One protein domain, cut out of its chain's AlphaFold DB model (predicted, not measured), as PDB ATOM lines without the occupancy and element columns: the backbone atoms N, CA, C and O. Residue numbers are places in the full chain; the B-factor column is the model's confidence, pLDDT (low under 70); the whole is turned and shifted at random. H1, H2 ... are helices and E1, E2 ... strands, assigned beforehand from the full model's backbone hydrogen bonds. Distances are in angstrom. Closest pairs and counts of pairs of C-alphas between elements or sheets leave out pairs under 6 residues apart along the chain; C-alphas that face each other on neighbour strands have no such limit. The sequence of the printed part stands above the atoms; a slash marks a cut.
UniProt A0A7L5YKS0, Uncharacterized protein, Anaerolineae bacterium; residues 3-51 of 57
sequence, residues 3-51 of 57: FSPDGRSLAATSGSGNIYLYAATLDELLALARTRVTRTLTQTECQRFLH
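Overview. This is residues 3 to 51 of the 57 residues of an uncharacterized protein of Anaerolineae bacterium (UniProt A0A7L5YKS0). An open, strung-out chain runs from a two-stranded hairpin, E1 and E2, through helix H1 to helix H2 at the far end, with few contacts between these parts. Residues 33 to 40 and 42 to 48 stand free. The printed part has 49 residues, mixed in class, with E1, E2, H1 and H2 in that order and an antiparallel sheet E1 - E2. It is only just extended, close to loose (radius of gyration of the C-alphas 14.6 A), spanning 40 by 26 by 16 A.

Arrangement. E1, residues 9 to 13, and E2, residues 19 to 23, form an antiparallel hairpin at 154 degrees; N 20 and O 12, 2.8 A apart, are within hydrogen-bond range. H1, residues 26 to 36, comes closest to E2 at the C-alphas of Leu 29 and Ala 23, 6.0 A apart. H2, residues 43 to 50, is apart from E1, E2 and H1. In H1 and H2 every O i to N i+4 pair is within hydrogen-bond range.

Along the chain. E1, 13.4 A long, begins at C-alpha 9 (175.180, 130.957, 215.606). E2 measures 13.6 A, H1 15.1 A and H2 10.1 A, ending at C-alpha 50 (164.528, 151.674, 220.722).

Size, cuts and confidence. The farthest C-alphas, Gly 17 and Gln 43, are 41.3 A apart. The printed part has no cut and no long link; no printed residue is under 70 in pLDDT.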
ATOM      1  N   PHE A   3     177.072 129.528 209.161       97.50
ATOM      2  CA  PHE A   3     175.986 129.487 210.140       97.50
ATOM      3  C   PHE A   3     175.788 128.058 210.656       97.50
ATOM      4  O   PHE A   3     176.036 127.093 209.929       97.50
ATOM      5  N   SER A   4     175.339 127.918 211.902       96.94
ATOM      6  CA  SER A   4     174.856 126.639 212.425       96.94
ATOM      7  C   SER A   4     173.608 126.176 211.653       96.94
ATOM      8  O   SER A   4     172.889 127.012 211.103       96.94
ATOM      9  N   PRO A   5     173.309 124.862 211.599       97.62
ATOM     10  CA  PRO A   5     172.139 124.354 210.872       97.62
ATOM     11  C   PRO A   5     170.799 124.932 211.347       97.62
ATOM     12  O   PRO A   5     169.873 125.071 210.557       97.62
ATOM     13  N   ASP A   6     170.706 125.287 212.630       96.31
ATOM     14  CA  ASP A   6     169.547 125.951 213.236       96.31
ATOM     15  C   ASP A   6     169.560 127.484 213.069       96.31
ATOM     16  O   ASP A   6     168.648 128.164 213.530       96.31
ATOM     17  N   GLY A   7     170.600 128.041 212.441       96.25
ATOM     18  CA  GLY A   7     170.772 129.473 212.204       96.25
ATOM     19  C   GLY A   7     171.074 130.309 213.449       96.25
ATOM     20  O   GLY A   7     171.170 131.528 213.338       96.25
ATOM     21  N   ARG A   8     171.235 129.700 214.630       96.50
ATOM     22  CA  ARG A   8     171.406 130.431 215.898       96.50
ATOM     23  C   ARG A   8     172.784 131.047 216.072       96.50
ATOM     24  O   ARG A   8     172.936 132.055 216.755       96.50
ATOM     25  N   SER A   9     173.809 130.479 215.450       96.81
ATOM     26  CA  SER A   9     175.180 130.957 215.606       96.81
ATOM     27  C   SER A   9     175.901 131.129 214.278       96.81
ATOM     28  O   SER A   9     175.694 130.374 213.331       96.81
ATOM     29  N   LEU A  10     176.803 132.109 214.232       97.50
ATOM     30  CA  LEU A  10     177.748 132.332 213.143       97.50
ATOM     31  C   LEU A  10     179.161 132.013 213.631       97.50
ATOM     32  O   LEU A  10     179.674 132.666 214.540       97.50
ATOM     33  N   ALA A  11     179.806 131.045 212.990       97.75
ATOM     34  CA  ALA A  11     181.221 130.760 213.168       97.75
ATOM     35  C   ALA A  11     182.053 131.536 212.136       97.75
ATOM     36  O   ALA A  11     181.849 131.424 210.919       97.75
ATOM     37  N   ALA A  12     183.031 132.302 212.613       97.44
ATOM     38  CA  ALA A  12     183.994 133.021 211.786       97.44
ATOM     39  C   ALA A  12     185.427 132.724 212.235       97.44
ATOM     40  O   ALA A  12     185.670 132.388 213.390       97.44
ATOM     41  N   THR A  13     186.382 132.861 211.321       97.62
ATOM     42  CA  THR A  13     187.803 132.630 211.594       97.62
ATOM     43  C   THR A  13     188.612 133.867 211.239       97.62
ATOM     44  O   THR A  13     188.331 134.505 210.222       97.62
ATOM     45  N   SER A  14     189.629 134.199 212.030       95.75
ATOM     46  CA  SER A  14     190.629 135.197 211.633       95.75
ATOM     47  C   SER A  14     191.737 134.567 210.788       95.75
ATOM     48  O   SER A  14     191.977 133.361 210.848       95.75
ATOM     49  N   GLY A  15     192.491 135.401 210.065       95.25
ATOM     50  CA  GLY A  15     193.721 134.968 209.385       95.25
ATOM     51  C   GLY A  15     194.823 134.475 210.336       95.25
ATOM     52  O   GLY A  15     195.764 133.831 209.897       95.25
ATOM     53  N   SER A  16     194.694 134.744 211.639       95.38
ATOM     54  CA  SER A  16     195.586 134.257 212.699       95.38
ATOM     55  C   SER A  16     195.163 132.912 213.308       95.38
ATOM     56  O   SER A  16     195.804 132.455 214.249       95.38
ATOM     57  N   GLY A  17     194.101 132.275 212.802       94.62
ATOM     58  CA  GLY A  17     193.649 130.957 213.261       94.62
ATOM     59  C   GLY A  17     192.691 130.968 214.458       94.62
ATOM     60  O   GLY A  17     192.302 129.898 214.920       94.62
ATOM     61  N   ASN A  18     192.260 132.139 214.945       97.38
ATOM     62  CA  ASN A  18     191.235 132.210 215.991       97.38
ATOM     63  C   ASN A  18     189.852 131.908 215.413       97.38
ATOM     64  O   ASN A  18     189.521 132.367 214.318       97.38
ATOM     65  N   ILE A  19     189.029 131.203 216.188       96.56
ATOM     66  CA  ILE A  19     187.623 130.939 215.877       96.56
ATOM     67  C   ILE A  19     186.756 131.818 216.781       96.56
ATOM     68  O   ILE A  19     186.922 131.825 217.999       96.56
ATOM     69  N   TYR A  20     185.817 132.537 216.179       96.75
ATOM     70  CA  TYR A  20     184.832 133.365 216.860       96.75
ATOM     71  C   TYR A  20     183.443 132.786 216.636       96.75
ATOM     72  O   TYR A  20     183.083 132.439 215.509       96.75
ATOM     73  N   LEU A  21     182.664 132.717 217.712       96.69
ATOM     74  CA  LEU A  21     181.262 132.332 217.676       96.69
ATOM     75  C   LEU A  21     180.406 133.548 218.028       96.69
ATOM     76  O   LEU A  21     180.579 134.153 219.087       96.69
ATOM     77  N   TYR A  22     179.492 133.903 217.133       96.44
ATOM     78  CA  TYR A  22     178.575 135.026 217.297       96.44
ATOM     79  C   TYR A  22     177.131 134.534 217.366       96.44
ATOM     80  O   TYR A  22     176.776 133.572 216.687       96.44
ATOM     81  N   ALA A  23     176.292 135.231 218.137       97.75
ATOM     82  CA  ALA A  23     174.842 135.095 218.028       97.75
ATOM     83  C   ALA A  23     174.385 135.571 216.640       97.75
ATOM     84  O   ALA A  23     174.872 136.593 216.149       97.75
ATOM     85  N   ALA A  24     173.467 134.833 216.020       96.69
ATOM     86  CA  ALA A  24     172.984 135.110 214.666       96.69
ATOM     87  C   ALA A  24     171.473 135.396 214.599       96.69
ATOM     88  O   ALA A  24     170.963 135.730 213.531       96.69
ATOM     89  N   THR A  25     170.764 135.319 215.726       96.81
ATOM     90  CA  THR A  25     169.330 135.634 215.811       96.81
ATOM     91  C   THR A  25     169.092 136.982 216.477       96.81
ATOM     92  O   THR A  25     169.862 137.413 217.338       96.81
ATOM     93  N   LEU A  26     167.997 137.649 216.098       95.00
ATOM     94  CA  LEU A  26     167.623 138.939 216.678       95.00
ATOM     95  C   LEU A  26     167.417 138.838 218.197       95.00
ATOM     96  O   LEU A  26     167.924 139.681 218.932       95.00
ATOM     97  N   ASP A  27     166.739 137.793 218.670       95.25
ATOM     98  CA  ASP A  27     166.434 137.618 220.094       95.25
ATOM     99  C   ASP A  27     167.699 137.457 220.945       95.25
ATOM    100  O   ASP A  27     167.839 138.094 221.992       95.25
ATOM    101  N   GLU A  28     168.665 136.659 220.483       95.81
ATOM    102  CA  GLU A  28     169.941 136.477 221.182       95.81
ATOM    103  C   GLU A  28     170.802 137.743 221.124       95.81
ATOM    104  O   GLU A  28     171.432 138.110 222.119       95.81
ATOM    105  N   LEU A  29     170.800 138.457 219.994       95.75
ATOM    106  CA  LEU A  29     171.487 139.744 219.867       95.75
ATOM    107  C   LEU A  29     170.889 140.798 220.810       95.75
ATOM    108  O   LEU A  29     171.642 141.525 221.458       95.75
ATOM    109  N   LEU A  30     169.563 140.850 220.952       94.00
ATOM    110  CA  LEU A  30     168.884 141.732 221.905       94.00
ATOM    111  C   LEU A  30     169.187 141.348 223.358       94.00
ATOM    112  O   LEU A  30     169.440 142.227 224.185       94.00
ATOM    113  N   ALA A  31     169.217 140.052 223.684       94.88
ATOM    114  CA  ALA A  31     169.613 139.579 225.009       94.88
ATOM    115  C   ALA A  31     171.061 139.983 225.344       94.88
ATOM    116  O   ALA A  31     171.336 140.498 226.430       94.88
ATOM    117  N   LEU A  32     171.984 139.834 224.389       95.81
ATOM    118  CA  LEU A  32     173.364 140.290 224.543       95.81
ATOM    119  C   LEU A  32     173.455 141.812 224.682       95.81
ATOM    120  O   LEU A  32     174.200 142.292 225.533       95.81
ATOM    121  N   ALA A  33     172.689 142.580 223.905       94.25
ATOM    122  CA  ALA A  33     172.672 144.036 224.016       94.25
ATOM    123  C   ALA A  33     172.264 144.485 225.429       94.25
ATOM    124  O   ALA A  33     172.966 145.292 226.036       94.25
ATOM    125  N   ARG A  34     171.211 143.891 226.006       90.56
ATOM    126  CA  ARG A  34     170.750 144.200 227.374       90.56
ATOM    127  C   ARG A  34     171.801 143.933 228.454       90.56
ATOM    128  O   ARG A  34     171.821 144.631 229.458       90.56
ATOM    129  N   THR A  35     172.674 142.946 228.257       94.88
ATOM    130  CA  THR A  35     173.737 142.616 229.229       94.88
ATOM    131  C   THR A  35     175.009 143.444 229.050       94.88
ATOM    132  O   THR A  35     175.801 143.554 229.983       94.88
ATOM    133  N   ARG A  36     175.232 144.015 227.860       95.56
ATOM    134  CA  ARG A  36     176.476 144.725 227.511       95.56
ATOM    135  C   ARG A  36     176.336 146.241 227.486       95.56
ATOM    136  O   ARG A  36     177.341 146.936 227.616       95.56
ATOM    137  N   VAL A  37     175.124 146.768 227.321       94.31
ATOM    138  CA  VAL A  37     174.856 148.205 227.435       94.31
ATOM    139  C   VAL A  37     174.743 148.548 228.920       94.31
ATOM    140  O   VAL A  37     173.672 148.496 229.509       94.31
ATOM    141  N   THR A  38     175.882 148.851 229.541       92.12
ATOM    142  CA  THR A  38     175.994 149.122 230.987       92.12
ATOM    143  C   THR A  38     175.832 150.595 231.362       92.12
ATOM    144  O   THR A  38     175.848 150.936 232.543       92.12
ATOM    145  N   ARG A  39     175.681 151.479 230.374       93.00
ATOM    146  CA  ARG A  39     175.384 152.901 230.576       93.00
ATOM    147  C   ARG A  39     173.929 153.198 230.239       93.00
ATOM    148  O   ARG A  39     173.358 152.558 229.358       93.00
ATOM    149  N   THR A  40     173.382 154.245 230.845       92.00
ATOM    150  CA  THR A  40     172.090 154.802 230.441       92.00
ATOM    151  C   THR A  40     172.179 155.361 229.019       92.00
ATOM    152  O   THR A  40     173.173 155.998 228.637       92.00
ATOM    153  N   LEU A  41     171.154 155.088 228.212       94.56
ATOM    154  CA  LEU A  41     171.026 155.659 226.876       94.56
ATOM    155  C   LEU A  41     170.604 157.126 226.968       94.56
ATOM    156  O   LEU A  41     169.815 157.511 227.825       94.56
ATOM    157  N   THR A  42     171.127 157.949 226.065       96.06
ATOM    158  CA  THR A  42     170.634 159.319 225.888       96.06
ATOM    159  C   THR A  42     169.284 159.312 225.172       96.06
ATOM    160  O   THR A  42     168.953 158.362 224.461       96.06
ATOM    161  N   GLN A  43     168.529 160.407 225.276       97.00
ATOM    162  CA  GLN A  43     167.238 160.560 224.595       97.00
ATOM    163  C   GLN A  43     167.327 160.295 223.081       97.00
ATOM    164  O   GLN A  43     166.512 159.561 222.520       97.00
ATOM    165  N   THR A  44     168.365 160.822 222.430       97.62
ATOM    166  CA  THR A  44     168.626 160.595 221.003       97.62
ATOM    167  C   THR A  44     168.896 159.120 220.693       97.62
ATOM    168  O   THR A  44     168.487 158.611 219.651       97.62
ATOM    169  N   GLU A  45     169.577 158.405 221.588       96.06
ATOM    170  CA  GLU A  45     169.869 156.979 221.412       96.06
ATOM    171  C   GLU A  45     168.639 156.102 221.637       96.06
ATOM    172  O   GLU A  45     168.459 155.136 220.901       96.06
ATOM    173  N   CYS A  46     167.759 156.443 222.583       95.75
ATOM    174  CA  CYS A  46     166.474 155.757 222.734       95.75
ATOM    175  C   CYS A  46     165.605 155.922 221.484       95.75
ATOM    176  O   CYS A  46     165.098 154.932 220.961       95.75
ATOM    177  N   GLN A  47     165.501 157.138 220.945       96.88
ATOM    178  CA  GLN A  47     164.760 157.389 219.703       96.88
ATOM    179  C   GLN A  47     165.346 156.607 218.525       96.88
ATOM    180  O   GLN A  47     164.609 156.011 217.746       96.88
ATOM    181  N   ARG A  48     166.677 156.549 218.416       96.44
ATOM    182  CA  ARG A  48     167.352 155.864 217.307       96.44
ATOM    183  C   ARG A  48     167.326 154.339 217.407       96.44
ATOM    184  O   ARG A  48     167.198 153.679 216.383       96.44
ATOM    185  N   PHE A  49     167.552 153.775 218.592       93.50
ATOM    186  CA  PHE A  49     167.758 152.331 218.757       93.50
ATOM    187  C   PHE A  49     166.516 151.607 219.269       93.50
ATOM    188  O   PHE A  49     166.263 150.475 218.864       93.50
ATOM    189  N   LEU A  50     165.744 152.248 220.147       92.62
ATOM    190  CA  LEU A  50     164.528 151.674 220.722       92.62
ATOM    191  C   LEU A  50     163.262 152.146 219.997       92.62
ATOM    192  O   LEU A  50     162.217 151.536 220.186       92.62
ATOM    193  N   HIS A  51     163.365 153.174 219.144       94.50
ATOM    194  CA  HIS A  51     162.249 153.739 218.377       94.50
ATOM    195  C   HIS A  51     161.101 154.234 219.276       94.50
ATOM    196  O   HIS A  51     159.928 154.059 218.958       94.50
TER     197      HIS A  51